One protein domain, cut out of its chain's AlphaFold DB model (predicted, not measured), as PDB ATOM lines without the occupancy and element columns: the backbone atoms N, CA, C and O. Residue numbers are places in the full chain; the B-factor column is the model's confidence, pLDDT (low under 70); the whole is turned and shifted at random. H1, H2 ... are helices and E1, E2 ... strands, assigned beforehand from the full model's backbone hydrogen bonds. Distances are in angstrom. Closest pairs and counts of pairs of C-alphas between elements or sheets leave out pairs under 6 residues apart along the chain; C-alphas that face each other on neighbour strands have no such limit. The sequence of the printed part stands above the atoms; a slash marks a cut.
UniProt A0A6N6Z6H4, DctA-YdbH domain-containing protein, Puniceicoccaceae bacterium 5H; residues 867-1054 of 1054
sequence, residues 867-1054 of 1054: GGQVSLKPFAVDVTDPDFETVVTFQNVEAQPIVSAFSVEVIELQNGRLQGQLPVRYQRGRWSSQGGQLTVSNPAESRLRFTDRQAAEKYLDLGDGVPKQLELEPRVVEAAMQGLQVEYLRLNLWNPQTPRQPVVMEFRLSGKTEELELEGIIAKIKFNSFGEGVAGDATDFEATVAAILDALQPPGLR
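What this domain is: This is residues 867 to 1054 of the 1054 residues of the protein "DctA-YdbH domain-containing protein" of Puniceicoccaceae bacterium 5H (UniProt A0A6N6Z6H4). One long, twisted antiparallel sheet makes the length of this elongated domain: E1, E3, E5 and E6 form one end, the long strands E9, E10 and E11 the other, and short E7 joins E5 to E9. The sheet curls round H1 near its middle and round H3 toward the E9 to E11 end, where H2 is beside H3; H4 packs on E6 on the same face as H1, and the short pair E4 and E8 is joined to E9 through E8. The 188 printed residues have four named helices and eleven named strands, in the order E1 E2 E3 H1 E4 E5 E6 E7 E8 H2 H3 E9 E10 E11 H4. The class is mixed, helices and strands, and the sheet is branched. The whole is compact, with a radius of gyration of the C-alphas of 18.2 A, and spans 63 by 36 by 25 A.

Where its parts are: Find C-alpha 868 at (141.648, 158.435, 164.361), where E1, residues 868 to 872, begins; it runs on into E2, residues 875 to 878, across a break of 2 residues, at 52 degrees. E3, residues 884 to 894, is 27.4 A long and bends by 71 degrees at residue 891. Then come H1, residues 895 to 900, E4, residues 907 to 910, and E5, residues 913 to 923, 30.0 A long with a bend of 59 degrees at residue 916. Read on through E6, residues 926 to 929, E7, residues 933 to 936, E8, residues 943 to 946, H2, residues 949 to 955, and H3, residues 968 to 978, 15.1 A. E9, residues 980 to 988, is 20.7 A and bends by 74 degrees at residue 983; E10, residues 999 to 1008, is 29.0 A; E11, residues 1013 to 1023, is 28.8 A. H4, residues 1035 to 1047, 16.9 A, ends at C-alpha 1047, (143.800, 143.768, 170.703).

How they stand to each other: Start at edge strand E1, antiparallel to E3, with N 869 and O 891 2.9 A apart. On the other side of E3 lies E5, antiparallel, with N 888 and O 918 at 2.9 A. E2 pairs with no named strand. Beyond E5 the sheet branches: E6, in a hairpin with E5, has N 921 and O 928 at 2.8 A, and E7 has N 915 and O 935 at 2.8 A. E9 has E7 and E8 on one side, N 987 and O 934 at 3.3 A, N 944 and O 980 at 2.7 A, and E10 on the other, N 986 and O 1002 at 2.7 A. E4 pairs with E8, N 908 and O 945 at 2.8 A. E9, E10 and E11 make a meander, each strand the antiparallel neighbour of the one before; N 1003 and O 1019 of E10 and E11 are 2.8 A apart. H1 and H4 are close but not clearly touching, at a steep tilt of 53 degrees, opposite ways; their closest C-alphas, of Ile 898 and Phe 1037, are 7.5 A apart. H2 and H3 touch, with the C-alphas of Ala 952 and Val 973 closest at 5.8 A, only just about perpendicular at 73 degrees. Every O i to N i+4 pair in H1, H2, H3 and H4 is within hydrogen-bond range.

The domain as a whole: The C-alphas of Thr 880 and Glu 1011 are the two farthest apart, at 63.7 A. The printed part has no cut and ends at residue 1054, the chain's last. The links H2 to H3 and E11 to H4 are long. The mean pLDDT of the printed part is 75.5; residues under 70 include 958 to 968, 989 to 998 and 1024 to 1054.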
ATOM      1  N   GLY A 867     144.659 158.940 167.351       93.25
ATOM      2  CA  GLY A 867     143.977 160.170 166.911       93.25
ATOM      3  C   GLY A 867     142.944 160.013 165.779       93.25
ATOM      4  O   GLY A 867     142.371 161.017 165.344       93.25
ATOM      5  N   GLY A 868     142.697 158.785 165.318       96.19
ATOM      6  CA  GLY A 868     141.648 158.435 164.361       96.19
ATOM      7  C   GLY A 868     140.788 157.274 164.852       96.19
ATOM      8  O   GLY A 868     140.802 156.936 166.030       96.19
ATOM      9  N   GLN A 869     140.046 156.654 163.937       96.94
ATOM     10  CA  GLN A 869     139.139 155.548 164.232       96.94
ATOM     11  C   GLN A 869     139.522 154.294 163.442       96.94
ATOM     12  O   GLN A 869     139.827 154.355 162.246       96.94
ATOM     13  N   VAL A 870     139.456 153.145 164.108       96.06
ATOM     14  CA  VAL A 870     139.599 151.811 163.523       96.06
ATOM     15  C   VAL A 870     138.285 151.062 163.694       96.06
ATOM     16  O   VAL A 870     137.639 151.137 164.733       96.06
ATOM     17  N   SER A 871     137.867 150.341 162.659       96.38
ATOM     18  CA  SER A 871     136.653 149.524 162.693       96.38
ATOM     19  C   SER A 871     136.840 148.220 161.930       96.38
ATOM     20  O   SER A 871     137.672 148.149 161.028       96.38
ATOM     21  N   LEU A 872     136.063 147.189 162.263       96.00
ATOM     22  CA  LEU A 872     136.035 145.935 161.505       96.00
ATOM     23  C   LEU A 872     134.732 145.832 160.718       96.00
ATOM     24  O   LEU A 872     133.658 146.172 161.223       96.00
ATOM     25  N   LYS A 873     134.806 145.323 159.484       96.38
ATOM     26  CA  LYS A 873     133.591 144.889 158.781       96.38
ATOM     27  C   LYS A 873     132.939 143.727 159.538       96.38
ATOM     28  O   LYS A 873     133.666 142.930 160.125       96.38
ATOM     29  N   PRO A 874     131.602 143.596 159.499       96.88
ATOM     30  CA  PRO A 874     130.915 142.510 160.185       96.88
ATOM     31  C   PRO A 874     131.412 141.140 159.713       96.88
ATOM     32  O   PRO A 874     131.571 140.928 158.509       96.88
ATOM     33  N   PHE A 875     131.608 140.208 160.643       95.75
ATOM     34  CA  PHE A 875     132.029 138.834 160.360       95.75
ATOM     35  C   PHE A 875     131.391 137.855 161.353       95.75
ATOM     36  O   PHE A 875     130.813 138.260 162.361       95.75
ATOM     37  N   ALA A 876     131.453 136.565 161.044       94.88
ATOM     38  CA  ALA A 876     131.042 135.495 161.944       94.88
ATOM     39  C   ALA A 876     132.203 134.526 162.122       94.88
ATOM     40  O   ALA A 876     133.032 134.380 161.225       94.88
ATOM     41  N   VAL A 877     132.256 133.896 163.284       93.25
ATOM     42  CA  VAL A 877     133.371 133.058 163.701       93.25
ATOM     43  C   VAL A 877     132.838 131.947 164.597       93.25
ATOM     44  O   VAL A 877     131.933 132.158 165.407       93.25
ATOM     45  N   ASP A 878     133.353 130.742 164.395       91.69
ATOM     46  CA  ASP A 878     133.103 129.611 165.277       91.69
ATOM     47  C   ASP A 878     134.039 129.733 166.484       91.69
ATOM     48  O   ASP A 878     135.256 129.729 166.324       91.69
ATOM     49  N   VAL A 879     133.497 129.879 167.696       87.00
ATOM     50  CA  VAL A 879     134.325 130.039 168.904       87.00
ATOM     51  C   VAL A 879     135.150 128.786 169.225       87.00
ATOM     52  O   VAL A 879     136.082 128.865 170.014       87.00
ATOM     53  N   THR A 880     134.814 127.626 168.646       87.81
ATOM     54  CA  THR A 880     135.559 126.371 168.850       87.81
ATOM     55  C   THR A 880     136.677 126.159 167.833       87.81
ATOM     56  O   THR A 880     137.620 125.426 168.123       87.81
ATOM     57  N   ASP A 881     136.595 126.815 166.676       90.38
ATOM     58  CA  ASP A 881     137.614 126.806 165.624       90.38
ATOM     59  C   ASP A 881     137.654 128.197 164.972       90.38
ATOM     60  O   ASP A 881     136.960 128.441 163.976       90.38
ATOM     61  N   PRO A 882     138.373 129.162 165.580       86.50
ATOM     62  CA  PRO A 882     138.237 130.574 165.252       86.50
ATOM     63  C   PRO A 882     138.973 130.937 163.959       86.50
ATOM     64  O   PRO A 882     139.872 131.764 163.962       86.50
ATOM     65  N   ASP A 883     138.583 130.370 162.826       91.94
ATOM     66  CA  ASP A 883     139.049 130.784 161.505       91.94
ATOM     67  C   ASP A 883     138.053 131.798 160.912       91.94
ATOM     68  O   ASP A 883     136.865 131.507 160.742       91.94
ATOM     69  N   PHE A 884     138.509 133.013 160.585       92.50
ATOM     70  CA  PHE A 884     137.647 134.039 159.984       92.50
ATOM     71  C   PHE A 884     138.401 135.047 159.114       92.50
ATOM     72  O   PHE A 884     139.616 135.227 159.199       92.50
ATOM     73  N   GLU A 885     137.645 135.753 158.277       93.62
ATOM     74  CA  GLU A 885     138.130 136.862 157.459       93.62
ATOM     75  C   GLU A 885     137.345 138.130 157.773       93.62
ATOM     76  O   GLU A 885     136.124 138.104 157.935       93.62
ATOM     77  N   THR A 886     138.039 139.262 157.833       94.94
ATOM     78  CA  THR A 886     137.409 140.572 157.995       94.94
ATOM     79  C   THR A 886     138.226 141.660 157.298       94.94
ATOM     80  O   THR A 886     139.273 141.415 156.704       94.94
ATOM     81  N   VAL A 887     137.721 142.889 157.319       94.06
ATOM     82  CA  VAL A 887     138.403 144.062 156.779       94.06
ATOM     83  C   VAL A 887     138.508 145.106 157.874       94.06
ATOM     84  O   VAL A 887     137.488 145.630 158.325       94.06
ATOM     85  N   VAL A 888     139.741 145.443 158.241       93.56
ATOM     86  CA  VAL A 888     140.041 146.576 159.114       93.56
ATOM     87  C   VAL A 888     139.908 147.855 158.301       93.56
ATOM     88  O   VAL A 888     140.541 147.998 157.259       93.56
ATOM     89  N   THR A 889     139.079 148.787 158.745       95.06
ATOM     90  CA  THR A 889     138.927 150.104 158.129       95.06
ATOM     91  C   THR A 889     139.537 151.153 159.043       95.06
ATOM     92  O   THR A 889     139.127 151.274 160.195       95.06
ATOM     93  N   PHE A 890     140.474 151.926 158.506       95.06
ATOM     94  CA  PHE A 890     141.126 153.044 159.180       95.06
ATOM     95  C   PHE A 890     140.504 154.348 158.690       95.06
ATOM     96  O   PHE A 890     140.284 154.519 157.486       95.06
ATOM     97  N   GLN A 891     140.236 155.272 159.604       96.19
ATOM     98  CA  GLN A 891     139.705 156.595 159.300       96.19
ATOM     99  C   GLN A 891     140.488 157.650 160.076       96.19
ATOM    100  O   GLN A 891     140.437 157.691 161.302       96.19
ATOM    101  N   ASN A 892     141.187 158.528 159.356       95.31
ATOM    102  CA  ASN A 892     141.930 159.662 159.914       95.31
ATOM    103  C   ASN A 892     142.952 159.300 161.011       95.31
ATOM    104  O   ASN A 892     143.190 160.105 161.908       95.31
ATOM    105  N   VAL A 893     143.555 158.114 160.938       94.56
ATOM    106  CA  VAL A 893     144.541 157.624 161.915       94.56
ATOM    107  C   VAL A 893     145.889 158.293 161.672       94.56
ATOM    108  O   VAL A 893     146.297 158.422 160.523       94.56
ATOM    109  N   GLU A 894     146.601 158.722 162.710       93.69
ATOM    110  CA  GLU A 894     147.927 159.323 162.540       93.69
ATOM    111  C   GLU A 894     148.880 158.374 161.803       93.69
ATOM    112  O   GLU A 894     149.035 157.202 162.137       93.69
ATOM    113  N   ALA A 895     149.519 158.896 160.760       89.81
ATOM    114  CA  ALA A 895     150.350 158.108 159.868       89.81
ATOM    115  C   ALA A 895     151.748 157.856 160.442       89.81
ATOM    116  O   ALA A 895     152.339 156.819 160.156       89.81
ATOM    117  N   GLN A 896     152.274 158.782 161.255       89.31
ATOM    118  CA  GLN A 896     153.637 158.688 161.784       89.31
ATOM    119  C   GLN A 896     153.882 157.410 162.598       89.31
ATOM    120  O   GLN A 896     154.878 156.746 162.311       89.31
ATOM    121  N   PRO A 897     153.020 157.008 163.556       84.56
ATOM    122  CA  PRO A 897     153.224 155.766 164.305       84.56
ATOM    123  C   PRO A 897     153.267 154.536 163.390       84.56
ATOM    124  O   PRO A 897     154.130 153.680 163.543       84.56
ATOM    125  N   ILE A 898     152.402 154.500 162.371       82.75
ATOM    126  CA  ILE A 898     152.335 153.405 161.395       82.75
ATOM    127  C   ILE A 898     153.596 153.347 160.535       82.75
ATOM    128  O   ILE A 898     154.130 152.270 160.309       82.75
ATOM    129  N   VAL A 899     154.085 154.494 160.055       81.62
ATOM    130  CA  VAL A 899     155.328 154.567 159.271       81.62
ATOM    131  C   VAL A 899     156.540 154.201 160.131       81.62
ATOM    132  O   VAL A 899     157.430 153.500 159.657       81.62
ATOM    133  N   SER A 900     156.548 154.617 161.400       80.88
ATOM    134  CA  SER A 900     157.630 154.323 162.350       80.88
ATOM    135  C   SER A 900     157.722 152.831 162.679       80.88
ATOM    136  O   SER A 900     158.823 152.338 162.890       80.88
ATOM    137  N   ALA A 901     156.600 152.100 162.647       74.81
ATOM    138  CA  ALA A 901     156.561 150.649 162.856       74.81
ATOM    139  C   ALA A 901     157.257 149.834 161.748       74.81
ATOM    140  O   ALA A 901     157.480 148.643 161.918       74.81
ATOM    141  N   PHE A 902     157.616 150.455 160.619       70.06
ATOM    142  CA  PHE A 902     158.460 149.828 159.595       70.06
ATOM    143  C   PHE A 902     159.959 150.095 159.808       70.06
ATOM    144  O   PHE A 902     160.747 150.001 158.864       70.06
ATOM    145  N   SER A 903     160.338 150.514 161.020       62.31
ATOM    146  CA  SER A 903     161.716 150.764 161.462       62.31
ATOM    147  C   SER A 903     162.510 151.701 160.549       62.31
ATOM    148  O   SER A 903     163.740 151.696 160.513       62.31
ATOM    149  N   VAL A 904     161.808 152.581 159.828       66.38
ATOM    150  CA  VAL A 904     162.436 153.667 159.079       66.38
ATOM    151  C   VAL A 904     162.525 154.884 159.977       66.38
ATOM    152  O   VAL A 904     161.840 155.880 159.760       66.38
ATOM    153  N   GLU A 905     163.413 154.826 160.971       68.31
ATOM    154  CA  GLU A 905     163.731 155.968 161.853       68.31
ATOM    155  C   GLU A 905     164.120 157.231 161.065       68.31
ATOM    156  O   GLU A 905     164.083 158.357 161.559       68.31
ATOM    157  N   VAL A 906     164.496 157.037 159.802       79.75
ATOM    158  CA  VAL A 906     164.906 158.084 158.884       79.75
ATOM    159  C   VAL A 906     163.761 158.794 158.168       79.75
ATOM    160  O   VAL A 906     164.040 159.712 157.400       79.75
ATOM    161  N   ILE A 907     162.498 158.418 158.405       81.62
ATOM    162  CA  ILE A 907     161.325 159.019 157.757       81.62
ATOM    163  C   ILE A 907     160.335 159.587 158.778       81.62
ATOM    164  O   ILE A 907     159.763 158.885 159.609       81.62
ATOM    165  N   GLU A 908     160.056 160.877 158.628       88.38
ATOM    166  CA  GLU A 908     159.024 161.612 159.346       88.38
ATOM    167  C   GLU A 908     157.899 161.995 158.375       88.38
ATOM    168  O   GLU A 908     158.095 162.754 157.430       88.38
ATOM    169  N   LEU A 909     156.694 161.502 158.620       88.12
ATOM    170  CA  LEU A 909     155.460 161.917 157.977       88.12
ATOM    171  C   LEU A 909     154.712 162.907 158.884       88.12
ATOM    172  O   LEU A 909     153.888 162.545 159.725       88.12
ATOM    173  N   GLN A 910     155.005 164.191 158.703       89.88
ATOM    174  CA  GLN A 910     154.434 165.276 159.493       89.88
ATOM    175  C   GLN A 910     152.978 165.527 159.101       89.88
ATOM    176  O   GLN A 910     152.667 165.649 157.916       89.88
ATOM    177  N   ASN A 911     152.102 165.630 160.106       90.19
ATOM    178  CA  ASN A 911     150.660 165.870 159.971       90.19
ATOM    179  C   ASN A 911     149.921 164.869 159.066       90.19
ATOM    180  O   ASN A 911     148.794 165.140 158.663       90.19
ATOM    181  N   GLY A 912     150.517 163.720 158.738       90.31
ATOM    182  CA  GLY A 912     149.868 162.721 157.899       90.31
ATOM    183  C   GLY A 912     148.773 161.976 158.643       90.31
ATOM    184  O   GLY A 912     149.004 161.474 159.743       90.31
ATOM    185  N   ARG A 913     147.595 161.853 158.028       93.44
ATOM    186  CA  ARG A 913     146.508 160.993 158.512       93.44
ATOM    187  C   ARG A 913     146.128 159.959 157.468       93.44
ATOM    188  O   ARG A 913     145.835 160.323 156.334       93.44
ATOM    189  N   LEU A 914     146.089 158.687 157.841       91.38
ATOM    190  CA  LEU A 914     145.740 157.561 156.985       91.38
ATOM    191  C   LEU A 914     144.255 157.220 157.058       91.38
ATOM    192  O   LEU A 914     143.615 157.267 158.108       91.38
ATOM    193  N   GLN A 915     143.730 156.802 155.917       94.69
ATOM    194  CA  GLN A 915     142.425 156.187 155.762       94.69
ATOM    195  C   GLN A 915     142.528 155.029 154.773       94.69
ATOM    196  O   GLN A 915     143.350 155.054 153.861       94.69
ATOM    197  N   GLY A 916     141.702 154.004 154.915       92.75
ATOM    198  CA  GLY A 916     141.726 152.887 153.977       92.75
ATOM    199  C   GLY A 916     141.219 151.596 154.578       92.75
ATOM    200  O   GLY A 916     140.615 151.588 155.648       92.75
ATOM    201  N   GLN A 917     141.440 150.506 153.853       92.31
ATOM    202  CA  GLN A 917     140.947 149.186 154.220       92.31
ATOM    203  C   GLN A 917     142.063 148.149 154.101       92.31
ATOM    204  O   GLN A 917     142.770 148.097 153.091       92.31
ATOM    205  N   LEU A 918     142.182 147.309 155.127       88.75
ATOM    206  CA  LEU A 918     143.101 146.186 155.206       88.75
ATOM    207  C   LEU A 918     142.313 144.887 155.434       88.75
ATOM    208  O   LEU A 918     141.897 144.602 156.556       88.75
ATOM    209  N   PRO A 919     142.069 144.111 154.369       90.38
ATOM    210  CA  PRO A 919     141.619 142.730 154.462       90.38
ATOM    211  C   PRO A 919     142.602 141.870 155.265       90.38
ATOM    212  O   PRO A 919     143.798 141.817 154.959       90.38
ATOM    213  N   VAL A 920     142.082 141.182 156.275       88.50
ATOM    214  CA  VAL A 920     142.830 140.312 157.184       88.50
ATOM    215  C   VAL A 920     142.112 138.976 157.337       88.50
ATOM    216  O   VAL A 920     140.885 138.897 157.270       88.50
ATOM    217  N   ARG A 921     142.887 137.919 157.546       89.50
ATOM    218  CA  ARG A 921     142.419 136.565 157.830       89.50
ATOM    219  C   ARG A 921     143.093 136.083 159.102       89.50
ATOM    220  O   ARG A 921     144.317 136.131 159.192       89.50
ATOM    221  N   TYR A 922     142.299 135.598 160.040       87.75
ATOM    222  CA  TYR A 922     142.775 134.844 161.184       87.75
ATOM    223  C   TYR A 922     142.586 133.360 160.873       87.75
ATOM    224  O   TYR A 922     141.486 132.941 160.519       87.75
ATOM    225  N   GLN A 923     143.677 132.598 160.887       89.81
ATOM    226  CA  GLN A 923     143.667 131.180 160.554       89.81
ATOM    227  C   GLN A 923     144.643 130.414 161.445       89.81
ATOM    228  O   GLN A 923     145.825 130.764 161.509       89.81
ATOM    229  N   ARG A 924     144.169 129.350 162.106       86.00
ATOM    230  CA  ARG A 924     144.975 128.472 162.980       86.00
ATOM    231  C   ARG A 924     145.786 129.254 164.016       86.00
ATOM    232  O   ARG A 924     146.989 129.038 164.183       86.00
ATOM    233  N   GLY A 925     145.141 130.219 164.663       81.56
ATOM    234  CA  GLY A 925     145.772 131.041 165.691       81.56
ATOM    235  C   GLY A 925     146.661 132.178 165.168       81.56
ATOM    236  O   GLY A 925     147.294 132.852 165.975       81.56
ATOM    237  N   ARG A 926     146.748 132.401 163.847       79.88
ATOM    238  CA  ARG A 926     147.653 133.394 163.240       79.88
ATOM    239  C   ARG A 926     146.917 134.388 162.354       79.88
ATOM    240  O   ARG A 926     146.058 134.011 161.559       79.88
ATOM    241  N   TRP A 927     147.309 135.655 162.436       77.38
ATOM    242  CA  TRP A 927     146.862 136.688 161.509       77.38
ATOM    243  C   TRP A 927     147.659 136.647 160.208       77.38
ATOM    244  O   TRP A 927     148.869 136.441 160.198       77.38
ATOM    245  N   SER A 928     146.974 136.873 159.094       78.31
ATOM    246  CA  SER A 928     147.567 137.060 157.774       78.31
ATOM    247  C   SER A 928     146.833 138.187 157.055       78.31
ATOM    248  O   SER A 928     145.604 138.255 157.077       78.31
ATOM    249  N   SER A 929     147.564 139.104 156.424       75.75
ATOM    250  CA  SER A 929     146.942 140.147 155.602       75.75
ATOM    251  C   SER A 929     146.770 139.650 154.162       75.75
ATOM    252  O   SER A 929     147.625 138.949 153.624       75.75
ATOM    253  N   GLN A 930     145.648 139.981 153.514       71.75
ATOM    254  CA  GLN A 930     145.362 139.534 152.138       71.75
ATOM    255  C   GLN A 930     145.686 140.589 151.070       71.75
ATOM    256  O   GLN A 930     145.343 140.431 149.898       71.75
ATOM    257  N   GLY A 931     146.382 141.653 151.470       72.19
ATOM    258  CA  GLY A 931     146.614 142.842 150.660       72.19
ATOM    259  C   GLY A 931     145.555 143.903 150.934       72.19
ATOM    260  O   GLY A 931     144.357 143.642 150.903       72.19
ATOM    261  N   GLY A 932     146.009 145.119 151.214       73.38
ATOM    262  CA  GLY A 932     145.173 146.273 151.521       73.38
ATOM    263  C   GLY A 932     145.873 147.553 151.108       73.38
ATOM    264  O   GLY A 932     147.050 147.529 150.748       73.38
ATOM    265  N   GLN A 933     145.131 148.656 151.133       80.12
ATOM    266  CA  GLN A 933     145.641 149.968 150.763       80.12
ATOM    267  C   GLN A 933     145.222 150.995 151.811       80.12
ATOM    268  O   GLN A 933     144.031 151.187 152.068       80.12
ATOM    269  N   LEU A 934     146.218 151.692 152.356       84.88
ATOM    270  CA  LEU A 934     146.035 152.908 153.140       84.88
ATOM    271  C   LEU A 934     146.460 154.112 152.302       84.88
ATOM    272  O   LEU A 934     147.498 154.057 151.641       84.88
ATOM    273  N   THR A 935     145.651 155.168 152.325       88.56
ATOM    274  CA  THR A 935     145.909 156.453 151.677       88.56
ATOM    275  C   THR A 935     145.910 157.595 152.671       88.56
ATOM    276  O   THR A 935     145.231 157.555 153.692       88.56
ATOM    277  N   VAL A 936     146.683 158.635 152.376       88.81
ATOM    278  CA  VAL A 936     146.641 159.873 153.154       88.81
ATOM    279  C   VAL A 936     145.320 160.599 152.881       88.81
ATOM    280  O   VAL A 936     144.947 160.835 151.734       88.81
ATOM    281  N   SER A 937     144.612 160.933 153.953       88.56
ATOM    282  CA  SER A 937     143.337 161.659 153.965       88.56
ATOM    283  C   SER A 937     143.514 163.176 153.824       88.56
ATOM    284  O   SER A 937     142.658 163.836 153.240       88.56
ATOM    285  N   ASN A 938     144.640 163.730 154.292       87.25
ATOM    286  CA  ASN A 938     144.963 165.160 154.260       87.25
ATOM    287  C   ASN A 938     146.284 165.454 153.509       87.25
ATOM    288  O   ASN A 938     147.249 165.967 154.085       87.25
ATOM    289  N   PRO A 939     146.350 165.171 152.194       83.12
ATOM    290  CA  PRO A 939     147.586 165.298 151.418       83.12
ATOM    291  C   PRO A 939     148.122 166.738 151.345       83.12
ATOM    292  O   PRO A 939     149.316 166.961 151.183       83.12
ATOM    293  N   ALA A 940     147.253 167.741 151.506       81.38
ATOM    294  CA  ALA A 940     147.649 169.151 151.533       81.38
ATOM    295  C   ALA A 940     148.551 169.516 152.730       81.38
ATOM    296  O   ALA A 940     149.377 170.420 152.634       81.38
ATOM    297  N   GLU A 941     148.386 168.819 153.853       86.25
ATOM    298  CA  GLU A 941     149.079 169.109 155.117       86.25
ATOM    299  C   GLU A 941     150.213 168.122 155.397       86.25
ATOM    300  O   GLU A 941     151.123 168.417 156.174       86.25
ATOM    301  N   SER A 942     150.154 166.959 154.749       88.06
ATOM    302  CA  SER A 942     151.081 165.854 154.947       88.06
ATOM    303  C   SER A 942     152.427 166.145 154.300       88.06
ATOM    304  O   SER A 942     152.494 166.419 153.099       88.06
ATOM    305  N   ARG A 943     153.514 166.041 155.070       88.62
ATOM    306  CA  ARG A 943     154.879 166.199 154.552       88.62
ATOM    307  C   ARG A 943     155.751 165.007 154.907       88.62
ATOM    308  O   ARG A 943     155.857 164.662 156.076       88.62
ATOM    309  N   LEU A 944     156.387 164.417 153.904       88.44
ATOM    310  CA  LEU A 944     157.413 163.399 154.049       88.44
ATOM    311  C   LEU A 944     158.774 164.076 154.168       88.44
ATOM    312  O   LEU A 944     159.227 164.738 153.235       88.44
ATOM    313  N   ARG A 945     159.437 163.878 155.296       89.50
ATOM    314  CA  ARG A 945     160.762 164.400 155.577       89.50
ATOM    315  C   ARG A 945     161.710 163.258 155.888       89.50
ATOM    316  O   ARG A 945     161.365 162.351 156.635       89.50
ATOM    317  N   PHE A 946     162.914 163.339 155.344       87.31
ATOM    318  CA  PHE A 946     163.988 162.424 155.700       87.31
ATOM    319  C   PHE A 946     164.886 163.066 156.761       87.31
ATOM    320  O   PHE A 946     165.194 164.258 156.675       87.31
ATOM    321  N   THR A 947     165.278 162.306 157.784       86.94
ATOM    322  CA  THR A 947     166.178 162.803 158.843       86.94
ATOM    323  C   THR A 947     167.652 162.661 158.463       86.94
ATOM    324  O   THR A 947     168.492 163.399 158.977       86.94
ATOM    325  N   ASP A 948     167.953 161.776 157.510       87.00
ATOM    326  CA  ASP A 948     169.287 161.525 156.978       87.00
ATOM    327  C   ASP A 948     169.316 161.618 155.444       87.00
ATOM    328  O   ASP A 948     168.433 161.129 154.734       87.00
ATOM    329  N   ARG A 949     170.385 162.231 154.934       85.88
ATOM    330  CA  ARG A 949     170.640 162.397 153.505       85.88
ATOM    331  C   ARG A 949     170.869 161.055 152.815       85.88
ATOM    332  O   ARG A 949     170.342 160.858 151.724       85.88
ATOM    333  N   GLN A 950     171.626 160.141 153.429       83.94
ATOM    334  CA  GLN A 950     171.897 158.835 152.811       83.94
ATOM    335  C   GLN A 950     170.612 158.012 152.703       83.94
ATOM    336  O   GLN A 950     170.390 157.337 151.701       83.94
ATOM    337  N   ALA A 951     169.731 158.112 153.699       81.12
ATOM    338  CA  ALA A 951     168.396 157.541 153.622       81.12
ATOM    339  C   ALA A 951     167.564 158.135 152.479       81.12
ATOM    340  O   ALA A 951     166.988 157.376 151.701       81.12
ATOM    341  N   ALA A 952     167.527 159.462 152.337       82.62
ATOM    342  CA  ALA A 952     166.838 160.097 151.218       82.62
ATOM    343  C   ALA A 952     167.372 159.582 149.869       82.62
ATOM    344  O   ALA A 952     166.589 159.127 149.044       82.62
ATOM    345  N   GLU A 953     168.694 159.548 149.681       81.56
ATOM    346  CA  GLU A 953     169.342 159.019 148.467       81.56
ATOM    347  C   GLU A 953     169.029 157.530 148.223       81.56
ATOM    348  O   GLU A 953     168.850 157.106 147.084       81.56
ATOM    349  N   LYS A 954     168.921 156.724 149.286       78.38
ATOM    350  CA  LYS A 954     168.615 155.287 149.201       78.38
ATOM    351  C   LYS A 954     167.151 155.003 148.850       78.38
ATOM    352  O   LYS A 954     166.875 154.033 148.147       78.38
ATOM    353  N   TYR A 955     166.220 155.782 149.400       75.19
ATOM    354  CA  TYR A 955     164.786 155.475 149.384       75.19
ATOM    355  C   TYR A 955     163.978 156.306 148.377       75.19
ATOM    356  O   TYR A 955     162.909 155.861 147.945       75.19
ATOM    357  N   LEU A 956     164.467 157.480 147.965       75.38
ATOM    358  CA  LEU A 956     163.909 158.215 146.828       75.38
ATOM    359  C   LEU A 956     164.408 157.607 145.521       75.38
ATOM    360  O   LEU A 956     165.339 158.093 144.887       75.38
ATOM    361  N   ASP A 957     163.735 156.549 145.091       70.62
ATOM    362  CA  ASP A 957     163.847 156.091 143.714       70.62
ATOM    363  C   ASP A 957     163.110 157.080 142.800       70.62
ATOM    364  O   ASP A 957     161.885 157.106 142.754       70.62
ATOM    365  N   LEU A 958     163.846 157.919 142.071       66.44
ATOM    366  CA  LEU A 958     163.262 158.844 141.090       66.44
ATOM    367  C   LEU A 958     162.776 158.123 139.814       66.44
ATOM    368  O   LEU A 958     162.229 158.760 138.913       66.44
ATOM    369  N   GLY A 959     162.936 156.797 139.749       64.50
ATOM    370  CA  GLY A 959     162.595 155.953 138.615       64.50
ATOM    371  C   GLY A 959     163.612 156.049 137.476       64.50
ATOM    372  O   GLY A 959     164.339 157.031 137.326       64.50
ATOM    373  N   ASP A 960     163.617 155.038 136.603       57.97
ATOM    374  CA  ASP A 960     164.537 154.931 135.455       57.97
ATOM    375  C   ASP A 960     164.396 156.070 134.419       57.97
ATOM    376  O   ASP A 960     165.213 156.196 133.507       57.97
ATOM    377  N   GLY A 961     163.353 156.901 134.539       54.38
ATOM    378  CA  GLY A 961     163.045 158.003 133.625       54.38
ATOM    379  C   GLY A 961     163.639 159.362 134.007       54.38
ATOM    380  O   GLY A 961     163.667 160.249 133.154       54.38
ATOM    381  N   VAL A 962     164.113 159.552 135.245       59.16
ATOM    382  CA  VAL A 962     164.769 160.806 135.651       59.16
ATOM    383  C   VAL A 962     166.262 160.678 135.340       59.16
ATOM    384  O   VAL A 962     166.923 159.793 135.888       59.16
ATOM    385  N   PRO A 963     166.836 161.507 134.445       53.84
ATOM    386  CA  PRO A 963     168.239 161.369 134.082       53.84
ATOM    387  C   PRO A 963     169.121 161.573 135.319       53.84
ATOM    388  O   PRO A 963     169.287 162.704 135.773       53.84
ATOM    389  N   LYS A 964     169.752 160.494 135.811       56.19
ATOM    390  CA  LYS A 964     170.730 160.483 136.928       56.19
ATOM    391  C   LYS A 964     171.921 161.442 136.741       56.19
ATOM    392  O   LYS A 964     172.782 161.564 137.597       56.19
ATOM    393  N   GLN A 965     172.019 162.070 135.572       49.53
ATOM    394  CA  GLN A 965     173.109 162.946 135.149       49.53
ATOM    395  C   GLN A 965     172.762 164.438 135.241       49.53
ATOM    396  O   GLN A 965     173.639 165.272 135.027       49.53
ATOM    397  N   LEU A 966     171.510 164.798 135.538       54.25
ATOM    398  CA  LEU A 966     171.130 166.187 135.784       54.25
ATOM    399  C   LEU A 966     171.257 166.466 137.283       54.25
ATOM    400  O   LEU A 966     170.815 165.657 138.091       54.25
ATOM    401  N   GLU A 967     171.801 167.630 137.649       60.91
ATOM    402  CA  GLU A 967     171.992 168.187 139.011       60.91
ATOM    403  C   GLU A 967     170.717 168.249 139.894       60.91
ATOM    404  O   GLU A 967     170.689 168.889 140.944       60.91
ATOM    405  N   LEU A 968     169.636 167.607 139.457       65.56
ATOM    406  CA  LEU A 968     168.346 167.475 140.108       65.56
ATOM    407  C   LEU A 968     168.398 166.525 141.305       65.56
ATOM    408  O   LEU A 968     167.713 166.791 142.281       65.56
ATOM    409  N   GLU A 969     169.213 165.468 141.279       73.75
ATOM    410  CA  GLU A 969     169.255 164.478 142.367       73.75
ATOM    411  C   GLU A 969     169.665 165.101 143.723       73.75
ATOM    412  O   GLU A 969     168.894 164.973 144.676       73.75
ATOM    413  N   PRO A 970     170.748 165.906 143.833       80.69
ATOM    414  CA  PRO A 970     171.066 166.615 145.075       80.69
ATOM    415  C   PRO A 970     169.963 167.578 145.534       80.69
ATOM    416  O   PRO A 970     169.703 167.679 146.730       80.69
ATOM    417  N   ARG A 971     169.295 168.264 144.599       81.25
ATOM    418  CA  ARG A 971     168.228 169.229 144.914       81.25
ATOM    419  C   ARG A 971     166.950 168.544 145.387       81.25
ATOM    420  O   ARG A 971     166.280 169.051 146.279       81.25
ATOM    421  N   VAL A 972     166.617 167.389 144.814       80.44
ATOM    422  CA  VAL A 972     165.481 166.566 145.249       80.44
ATOM    423  C   VAL A 972     165.739 165.996 146.637       80.44
ATOM    424  O   VAL A 972     164.852 166.032 147.484       80.44
ATOM    425  N   VAL A 973     166.961 165.533 146.894       84.38
ATOM    426  CA  VAL A 973     167.380 165.077 148.221       84.38
ATOM    427  C   VAL A 973     167.289 166.219 149.236       84.38
ATOM    428  O   VAL A 973     166.716 166.037 150.303       84.38
ATOM    429  N   GLU A 974     167.761 167.424 148.908       85.75
ATOM    430  CA  GLU A 974     167.608 168.593 149.787       85.75
ATOM    431  C   GLU A 974     166.138 168.961 150.033       85.75
ATOM    432  O   GLU A 974     165.754 169.206 151.178       85.75
ATOM    433  N   ALA A 975     165.294 168.927 148.997       84.31
ATOM    434  CA  ALA A 975     163.853 169.122 149.135       84.31
ATOM    435  C   ALA A 975     163.218 168.062 150.058       84.31
ATOM    436  O   ALA A 975     162.391 168.388 150.909       84.31
ATOM    437  N   ALA A 976     163.652 166.804 149.953       83.81
ATOM    438  CA  ALA A 976     163.226 165.703 150.813       83.81
ATOM    439  C   ALA A 976     163.648 165.874 152.279       83.81
ATOM    440  O   ALA A 976     162.879 165.553 153.184       83.81
ATOM    441  N   MET A 977     164.825 166.445 152.533       86.75
ATOM    442  CA  MET A 977     165.283 166.785 153.888       86.75
ATOM    443  C   MET A 977     164.497 167.959 154.504       86.75
ATOM    444  O   MET A 977     164.372 168.058 155.729       86.75
ATOM    445  N   GLN A 978     163.967 168.857 153.665       86.75
ATOM    446  CA  GLN A 978     163.120 169.986 154.077       86.75
ATOM    447  C   GLN A 978     161.641 169.603 154.251       86.75
ATOM    448  O   GLN A 978     160.903 170.308 154.943       86.75
ATOM    449  N   GLY A 979     161.223 168.474 153.675       86.31
ATOM    450  CA  GLY A 979     159.861 167.958 153.730       86.31
ATOM    451  C   GLY A 979     159.125 168.146 152.404       86.31
ATOM    452  O   GLY A 979     158.708 169.253 152.064       86.31
ATOM    453  N   LEU A 980     158.916 167.048 151.682       84.94
ATOM    454  CA  LEU A 980     158.111 166.997 150.463       84.94
ATOM    455  C   LEU A 980     156.639 166.808 150.818       84.94
ATOM    456  O   LEU A 980     156.303 165.993 151.670       84.94
ATOM    457  N   GLN A 981     155.747 167.532 150.156       86.12
ATOM    458  CA  GLN A 981     154.314 167.334 150.307       86.12
ATOM    459  C   GLN A 981     153.910 165.952 149.776       86.12
ATOM    460  O   GLN A 981     154.323 165.523 148.698       86.12
ATOM    461  N   VAL A 982     153.087 165.239 150.537       81.69
ATOM    462  CA  VAL A 982     152.584 163.923 150.142       81.69
ATOM    463  C   VAL A 982     151.259 164.103 149.423       81.69
ATOM    464  O   VAL A 982     150.230 164.298 150.058       81.69
ATOM    465  N   GLU A 983     151.264 163.999 148.097       77.94
ATOM    466  CA  GLU A 983     150.020 163.987 147.314       77.94
ATOM    467  C   GLU A 983     149.234 162.707 147.566       77.94
ATOM    468  O   GLU A 983     148.004 162.696 147.597       77.94
ATOM    469  N   TYR A 984     149.970 161.607 147.698       79.00
ATOM    470  CA  TYR A 984     149.403 160.286 147.827       79.00
ATOM    471  C   TYR A 984     150.391 159.368 148.534       79.00
ATOM    472  O   TYR A 984     151.578 159.341 148.231       79.00
ATOM    473  N   LEU A 985     149.883 158.597 149.481       77.62
ATOM    474  CA  LEU A 985     150.589 157.485 150.098       77.62
ATOM    475  C   LEU A 985     149.781 156.238 149.786       77.62
ATOM    476  O   LEU A 985     148.554 156.271 149.819       77.62
ATOM    477  N   ARG A 986     150.464 155.154 149.459       80.69
ATOM    478  CA  ARG A 986     149.894 153.835 149.253       80.69
ATOM    479  C   ARG A 986     150.758 152.823 149.963       80.69
ATOM    480  O   ARG A 986     151.880 152.550 149.557       80.69
ATOM    481  N   LEU A 987     150.200 152.224 150.996       74.12
ATOM    482  CA  LEU A 987     150.827 151.107 151.681       74.12
ATOM    483  C   LEU A 987     150.271 149.800 151.108       74.12
ATOM    484  O   LEU A 987     149.090 149.529 151.301       74.12
ATOM    485  N   ASN A 988     151.082 149.019 150.391       73.25
ATOM    486  CA  ASN A 988     150.694 147.694 149.896       73.25
ATOM    487  C   ASN A 988     151.249 146.628 150.841       73.25
ATOM    488  O   ASN A 988     152.424 146.270 150.758       73.25
ATOM    489  N   LEU A 989     150.393 146.155 151.747       66.69
ATOM    490  CA  LEU A 989     150.824 145.400 152.924       66.69
ATOM    491  C   LEU A 989     151.160 143.930 152.715       66.69
ATOM    492  O   LEU A 989     151.807 143.353 153.572       66.69
ATOM    493  N   TRP A 990     150.775 143.331 151.597       66.44
ATOM    494  CA  TRP A 990     151.137 141.959 151.251       66.44
ATOM    495  C   TRP A 990     150.613 141.655 149.855       66.44
ATOM    496  O   TRP A 990     149.598 142.220 149.435       66.44
ATOM    497  N   ASN A 991     151.259 140.732 149.149       61.69
ATOM    498  CA  ASN A 991     150.679 140.123 147.964       61.69
ATOM    499  C   ASN A 991     150.494 138.621 148.225       61.69
ATOM    500  O   ASN A 991     151.478 137.883 148.197       61.69
ATOM    501  N   PRO A 992     149.259 138.128 148.439       57.34
ATOM    502  CA  PRO A 992     149.027 136.717 148.753       57.34
ATOM    503  C   PRO A 992     149.455 135.772 147.622       57.34
ATOM    504  O   PRO A 992     149.748 134.609 147.877       57.34
ATOM    505  N   GLN A 993     149.545 136.261 146.380       60.69
ATOM    506  CA  GLN A 993     150.051 135.475 145.248       60.69
ATOM    507  C   GLN A 993     151.576 135.325 145.275       60.69
ATOM    508  O   GLN A 993     152.135 134.453 144.619       60.69
ATOM    509  N   THR A 994     152.259 136.195 146.015       64.94
ATOM    510  CA  THR A 994     153.715 136.216 146.135       64.94
ATOM    511  C   THR A 994     154.083 136.556 147.581       64.94
ATOM    512  O   THR A 994     154.576 137.644 147.852       64.94
ATOM    513  N   PRO A 995     153.869 135.626 148.529       60.06
ATOM    514  CA  PRO A 995     154.046 135.863 149.968       60.06
ATOM    515  C   PRO A 995     155.477 136.244 150.383       60.06
ATOM    516  O   PRO A 995     155.723 136.601 151.522       60.06
ATOM    517  N   ARG A 996     156.445 136.174 149.463       66.88
ATOM    518  CA  ARG A 996     157.820 136.651 149.667       66.88
ATOM    519  C   ARG A 996     158.069 138.055 149.108       66.88
ATOM    520  O   ARG A 996     159.204 138.523 149.152       66.88
ATOM    521  N   GLN A 997     157.067 138.700 148.504       67.31
ATOM    522  CA  GLN A 997     157.228 140.066 148.022       67.31
ATOM    523  C   GLN A 997     157.361 141.011 149.216       67.31
ATOM    524  O   GLN A 997     156.585 140.901 150.164       67.31
ATOM    525  N   PRO A 998     158.331 141.939 149.165       66.06
ATOM    526  CA  PRO A 998     158.492 142.930 150.212       66.06
ATOM    527  C   PRO A 998     157.218 143.761 150.351       66.06
ATOM    528  O   PRO A 998     156.565 144.066 149.348       66.06
ATOM    529  N   VAL A 999     156.902 144.182 151.576       70.19
ATOM    530  CA  VAL A 999     155.893 145.222 151.789       70.19
ATOM    531  C   VAL A 999     156.383 146.473 151.070       70.19
ATOM    532  O   VAL A 999     157.534 146.878 151.234       70.19
ATOM    533  N   VAL A1000     155.545 147.067 150.220       74.62
ATOM    534  CA  VAL A1000     155.929 148.262 149.455       74.62
ATOM    535  C   VAL A1000     155.084 149.435 149.905       74.62
ATOM    536  O   VAL A1000     153.868 149.456 149.704       74.62
ATOM    537  N   MET A1001     155.749 150.431 150.471       78.31
ATOM    538  CA  MET A1001     155.178 151.739 150.736       78.31
ATOM    539  C   MET A1001     155.527 152.657 149.565       78.31
ATOM    540  O   MET A1001     156.689 152.935 149.286       78.31
ATOM    541  N   GLU A1002     154.510 153.070 148.825       81.50
ATOM    542  CA  GLU A1002     154.620 153.922 147.650       81.50
ATOM    543  C   GLU A1002     154.102 155.318 147.993       81.50
ATOM    544  O   GLU A1002     152.945 155.498 148.366       81.50
ATOM    545  N   PHE A1003     154.958 156.318 147.856       77.44
ATOM    546  CA  PHE A1003     154.626 157.721 148.026       77.44
ATOM    547  C   PHE A1003     154.618 158.384 146.665       77.44
ATOM    548  O   PHE A1003     155.574 158.252 145.909       77.44
ATOM    549  N   ARG A1004     153.582 159.161 146.379       79.62
ATOM    550  CA  ARG A1004     153.627 160.203 145.366       79.62
ATOM    551  C   ARG A1004     153.824 161.531 146.078       79.62
ATOM    552  O   ARG A1004     152.998 161.951 146.889       79.62
ATOM    553  N   LEU A1005     154.939 162.157 145.770       80.06
ATOM    554  CA  LEU A1005     155.427 163.358 146.403       80.06
ATOM    555  C   LEU A1005     155.370 164.502 145.399       80.06
ATOM    556  O   LEU A1005     155.711 164.343 144.223       80.06
ATOM    557  N   SER A1006     154.980 165.665 145.890       78.19
ATOM    558  CA  SER A1006     155.241 166.935 145.234       78.19
ATOM    559  C   SER A1006     155.885 167.889 146.215       78.19
ATOM    560  O   SER A1006     155.892 167.690 147.426       78.19
ATOM    561  N   GLY A1007     156.531 168.916 145.706       72.56
ATOM    562  CA  GLY A1007     157.208 169.869 146.554       72.56
ATOM    563  C   GLY A1007     157.685 171.037 145.737       72.56
ATOM    564  O   GLY A1007     158.219 170.869 144.646       72.56
ATOM    565  N   LYS A1008     157.513 172.236 146.276       68.00
ATOM    566  CA  LYS A1008     158.076 173.442 145.694       68.00
ATOM    567  C   LYS A1008     159.151 173.963 146.629       68.00
ATOM    568  O   LYS A1008     158.860 174.378 147.746       68.00
ATOM    569  N   THR A1009     160.387 173.916 146.167       67.50
ATOM    570  CA  THR A1009     161.500 174.662 146.754       67.50
ATOM    571  C   THR A1009     161.636 176.007 146.035       67.50
ATOM    572  O   THR A1009     160.984 176.235 145.013       67.50
ATOM    573  N   GLU A1010     162.481 176.906 146.544       70.88
ATOM    574  CA  GLU A1010     162.749 178.199 145.889       70.88
ATOM    575  C   GLU A1010     163.289 178.037 144.458       70.88
ATOM    576  O   GLU A1010     163.031 178.880 143.599       70.88
ATOM    577  N   GLU A1011     163.999 176.939 144.188       68.56
ATOM    578  CA  GLU A1011     164.693 176.707 142.918       68.56
ATOM    579  C   GLU A1011     164.063 175.612 142.047       68.56
ATOM    580  O   GLU A1011     164.408 175.494 140.869       68.56
ATOM    581  N   LEU A1012     163.178 174.785 142.611       74.25
ATOM    582  CA  LEU A1012     162.689 173.570 141.966       74.25
ATOM    583  C   LEU A1012     161.245 173.265 142.362       74.25
ATOM    584  O   LEU A1012     160.932 173.120 143.543       74.25
ATOM    585  N   GLU A1013     160.387 173.117 141.358       78.00
ATOM    586  CA  GLU A1013     159.032 172.587 141.496       78.00
ATOM    587  C   GLU A1013     159.055 171.117 141.069       78.00
ATOM    588  O   GLU A1013     159.389 170.784 139.932       78.00
ATOM    589  N   LEU A1014     158.790 170.240 142.029       74.75
ATOM    590  CA  LEU A1014     158.744 168.796 141.891       74.75
ATOM    591  C   LEU A1014     157.281 168.373 141.901       74.75
ATOM    592  O   LEU A1014     156.583 168.581 142.890       74.75
ATOM    593  N   GLU A1015     156.825 167.750 140.822       76.50
ATOM    594  CA  GLU A1015     155.487 167.166 140.738       76.50
ATOM    595  C   GLU A1015     155.590 165.688 140.365       76.50
ATOM    596  O   GLU A1015     156.314 165.314 139.440       76.50
ATOM    597  N   GLY A1016     154.845 164.839 141.079       71.06
ATOM    598  CA  GLY A1016     154.679 163.431 140.724       71.06
ATOM    599  C   GLY A1016     155.903 162.539 140.946       71.06
ATOM    600  O   GLY A1016     156.028 161.530 140.252       71.06
ATOM    601  N   ILE A1017     156.783 162.859 141.901       73.06
ATOM    602  CA  ILE A1017     157.871 161.950 142.294       73.06
ATOM    603  C   ILE A1017     157.257 160.721 142.954       73.06
ATOM    604  O   ILE A1017     156.495 160.860 143.906       73.06
ATOM    605  N   ILE A1018     157.602 159.522 142.489       75.50
ATOM    606  CA  ILE A1018     157.127 158.281 143.102       75.50
ATOM    607  C   ILE A1018     158.262 157.662 143.915       75.50
ATOM    608  O   ILE A1018     159.103 156.984 143.343       75.50
ATOM    609  N   ALA A1019     158.276 157.843 145.235       72.75
ATOM    610  CA  ALA A1019     159.214 157.131 146.099       72.75
ATOM    611  C   ALA A1019     158.637 155.761 146.477       72.75
ATOM    612  O   ALA A1019     157.492 155.660 146.921       72.75
ATOM    613  N   LYS A1020     159.418 154.691 146.307       78.19
ATOM    614  CA  LYS A1020     159.018 153.328 146.681       78.19
ATOM    615  C   LYS A1020     159.967 152.782 147.723       78.19
ATOM    616  O   LYS A1020     161.119 152.481 147.429       78.19
ATOM    617  N   ILE A1021     159.447 152.581 148.922       75.12
ATOM    618  CA  ILE A1021     160.186 151.991 150.025       75.12
ATOM    619  C   ILE A1021     159.761 150.538 150.125       75.12
ATOM    620  O   ILE A1021     158.591 150.229 150.347       75.12
ATOM    621  N   LYS A1022     160.717 149.647 149.875       75.88
ATOM    622  CA  LYS A1022     160.519 148.201 149.937       75.88
ATOM    623  C   LYS A1022     161.071 147.689 151.260       75.88
ATOM    624  O   LYS A1022     162.257 147.861 151.534       75.88
ATOM    625  N   PHE A1023     160.222 147.024 152.024       70.50
ATOM    626  CA  PHE A1023     160.563 146.344 153.263       70.50
ATOM    627  C   PHE A1023     160.686 144.859 152.978       70.50
ATOM    628  O   PHE A1023     159.693 144.186 152.704       70.50
ATOM    629  N   ASN A1024     161.913 144.344 152.993       62.16
ATOM    630  CA  ASN A1024     162.136 142.914 152.836       62.16
ATOM    631  C   ASN A1024     161.684 142.211 154.114       62.16
ATOM    632  O   ASN A1024     162.429 142.168 155.085       62.16
ATOM    633  N   SER A1025     160.488 141.629 154.094       52.06
ATOM    634  CA  SER A1025     159.931 140.892 155.230       52.06
ATOM    635  C   SER A1025     160.629 139.559 155.528       52.06
ATOM    636  O   SER A1025     160.357 138.952 156.554       52.06
ATOM    637  N   PHE A1026     161.555 139.108 154.670       48.31
ATOM    638  CA  PHE A1026     162.140 137.760 154.740       48.31
ATOM    639  C   PHE A1026     163.661 137.691 154.507       48.31
ATOM    640  O   PHE A1026     164.175 136.658 154.085       48.31
ATOM    641  N   GLY A1027     164.407 138.778 154.731       39.91
ATOM    642  CA  GLY A1027     165.870 138.751 154.598       39.91
ATOM    643  C   GLY A1027     166.562 138.246 155.867       39.91
ATOM    644  O   GLY A1027     166.504 138.928 156.884       39.91
ATOM    645  N   GLU A1028     167.290 137.124 155.788       36.22
ATOM    646  CA  GLU A1028     168.067 136.456 156.865       36.22
ATOM    647  C   GLU A1028     169.155 137.314 157.570       36.22
ATOM    648  O   GLU A1028     169.965 136.792 158.326       36.22
ATOM    649  N   GLY A1029     169.195 138.634 157.368       34.94
ATOM    650  CA  GLY A1029     170.184 139.531 157.982       34.94
ATOM    651  C   GLY A1029     169.626 140.824 158.580       34.94
ATOM    652  O   GLY A1029     170.401 141.602 159.127       34.94
ATOM    653  N   VAL A1030     168.313 141.071 158.490       38.44
ATOM    654  CA  VAL A1030     167.643 142.240 159.092       38.44
ATOM    655  C   VAL A1030     166.333 141.759 159.717       38.44
ATOM    656  O   VAL A1030     165.257 141.921 159.156       38.44
ATOM    657  N   ALA A1031     166.430 141.077 160.857       33.91
ATOM    658  CA  ALA A1031     165.301 140.413 161.517       33.91
ATOM    659  C   ALA A1031     164.296 141.365 162.219       33.91
ATOM    660  O   ALA A1031     163.426 140.889 162.943       33.91
ATOM    661  N   GLY A1032     164.409 142.690 162.041       42.94
ATOM    662  CA  GLY A1032     163.619 143.687 162.785       42.94
ATOM    663  C   GLY A1032     162.447 144.334 162.031       42.94
ATOM    664  O   GLY A1032     161.407 144.583 162.620       42.94
ATOM    665  N   ASP A1033     162.559 144.595 160.726       47.44
ATOM    666  CA  ASP A1033     161.835 145.764 160.183       47.44
ATOM    667  C   ASP A1033     160.408 145.502 159.661       47.44
ATOM    668  O   ASP A1033     159.594 146.420 159.598       47.44
ATOM    669  N   ALA A1034     160.072 144.274 159.258       43.19
ATOM    670  CA  ALA A1034     158.695 143.924 158.868       43.19
ATOM    671  C   ALA A1034     157.930 143.222 159.994       43.19
ATOM    672  O   ALA A1034     156.702 143.303 160.057       43.19
ATOM    673  N   THR A1035     158.672 142.564 160.885       50.38
ATOM    674  CA  THR A1035     158.173 141.900 162.084       50.38
ATOM    675  C   THR A1035     157.489 142.893 163.006       50.38
ATOM    676  O   THR A1035     156.464 142.542 163.564       50.38
ATOM    677  N   ASP A1036     157.967 144.135 163.100       55.19
ATOM    678  CA  ASP A1036     157.374 145.154 163.970       55.19
ATOM    679  C   ASP A1036     156.049 145.700 163.438       55.19
ATOM    680  O   ASP A1036     155.123 145.909 164.217       55.19
ATOM    681  N   PHE A1037     155.882 145.867 162.121       54.34
ATOM    682  CA  PHE A1037     154.579 146.230 161.561       54.34
ATOM    683  C   PHE A1037     153.598 145.061 161.611       54.34
ATOM    684  O   PHE A1037     152.437 145.264 161.950       54.34
ATOM    685  N   GLU A1038     154.036 143.839 161.299       56.31
ATOM    686  CA  GLU A1038     153.197 142.654 161.482       56.31
ATOM    687  C   GLU A1038     152.860 142.439 162.951       56.31
ATOM    688  O   GLU A1038     151.726 142.097 163.232       56.31
ATOM    689  N   ALA A1039     153.774 142.712 163.882       61.56
ATOM    690  CA  ALA A1039     153.528 142.672 165.317       61.56
ATOM    691  C   ALA A1039     152.663 143.840 165.778       61.56
ATOM    692  O   ALA A1039     151.881 143.653 166.688       61.56
ATOM    693  N   THR A1040     152.732 145.015 165.150       58.12
ATOM    694  CA  THR A1040     151.857 146.158 165.449       58.12
ATOM    695  C   THR A1040     150.461 145.894 164.915       58.12
ATOM    696  O   THR A1040     149.486 146.082 165.626       58.12
ATOM    697  N   VAL A1041     150.329 145.396 163.686       59.62
ATOM    698  CA  VAL A1041     149.049 144.983 163.110       59.62
ATOM    699  C   VAL A1041     148.517 143.752 163.809       59.62
ATOM    700  O   VAL A1041     147.327 143.716 164.042       59.62
ATOM    701  N   ALA A1042     149.337 142.780 164.189       62.47
ATOM    702  CA  ALA A1042     148.916 141.640 164.992       62.47
ATOM    703  C   ALA A1042     148.593 142.072 166.417       62.47
ATOM    704  O   ALA A1042     147.621 141.583 166.948       62.47
ATOM    705  N   ALA A1043     149.306 143.025 167.015       60.00
ATOM    706  CA  ALA A1043     148.969 143.580 168.321       60.00
ATOM    707  C   ALA A1043     147.658 144.339 168.244       60.00
ATOM    708  O   ALA A1043     146.797 144.104 169.069       60.00
ATOM    709  N   ILE A1044     147.447 145.170 167.221       57.06
ATOM    710  CA  ILE A1044     146.160 145.805 166.946       57.06
ATOM    711  C   ILE A1044     145.116 144.718 166.725       57.06
ATOM    712  O   ILE A1044     144.144 144.680 167.441       57.06
ATOM    713  N   LEU A1045     145.296 143.787 165.799       63.91
ATOM    714  CA  LEU A1045     144.313 142.754 165.472       63.91
ATOM    715  C   LEU A1045     144.017 141.820 166.645       63.91
ATOM    716  O   LEU A1045     142.868 141.449 166.846       63.91
ATOM    717  N   ASP A1046     145.021 141.481 167.438       61.47
ATOM    718  CA  ASP A1046     144.877 140.692 168.647       61.47
ATOM    719  C   ASP A1046     144.219 141.514 169.758       61.47
ATOM    720  O   ASP A1046     143.420 140.963 170.509       61.47
ATOM    721  N   ALA A1047     144.514 142.809 169.865       49.38
ATOM    722  CA  ALA A1047     143.800 143.768 170.703       49.38
ATOM    723  C   ALA A1047     142.334 143.915 170.255       49.38
ATOM    724  O   ALA A1047     141.426 144.026 171.074       49.38
ATOM    725  N   LEU A1048     142.093 143.847 168.948       47.06
ATOM    726  CA  LEU A1048     140.783 143.872 168.318       47.06
ATOM    727  C   LEU A1048     140.066 142.518 168.434       47.06
ATOM    728  O   LEU A1048     138.892 142.461 168.070       47.06
ATOM    729  N   GLN A1049     140.711 141.437 168.908       57.72
ATOM    730  CA  GLN A1049     140.020 140.163 169.121       57.72
ATOM    731  C   GLN A1049     138.976 140.338 170.228       57.72
ATOM    732  O   GLN A1049     139.337 140.679 171.357       57.72
ATOM    733  N   PRO A1050     137.687 140.080 169.938       49.88
ATOM    734  CA  PRO A1050     136.651 140.006 170.954       49.88
ATOM    735  C   PRO A1050     137.106 139.164 172.158       49.88
ATOM    736  O   PRO A1050     137.535 138.026 171.957       49.88
ATOM    737  N   PRO A1051     136.962 139.662 173.400       43.41
ATOM    738  CA  PRO A1051     137.367 138.933 174.605       43.41
ATOM    739  C   PRO A1051     136.752 137.531 174.742       43.41
ATOM    740  O   PRO A1051     137.310 136.697 175.443       43.41
ATOM    741  N   GLY A1052     135.618 137.268 174.078       38.53
ATOM    742  CA  GLY A1052     134.930 135.972 174.075       38.53
ATOM    743  C   GLY A1052     135.288 135.016 172.928       38.53
ATOM    744  O   GLY A1052     134.612 134.003 172.798       38.53
ATOM    745  N   LEU A1053     136.264 135.346 172.068       35.97
ATOM    746  CA  LEU A1053     136.720 134.465 170.975       35.97
ATOM    747  C   LEU A1053     137.992 133.673 171.261       35.97
ATOM    748  O   LEU A1053     138.326 132.786 170.479       35.97
ATOM    749  N   ARG A1054     138.711 134.027 172.323       35.28
ATOM    750  CA  ARG A1054     139.804 133.200 172.835       35.28
ATOM    751  C   ARG A1054     139.256 132.155 173.782       35.28
ATOM    752  O   ARG A1054     138.178 132.439 174.351       35.28
TER     753      ARG A1054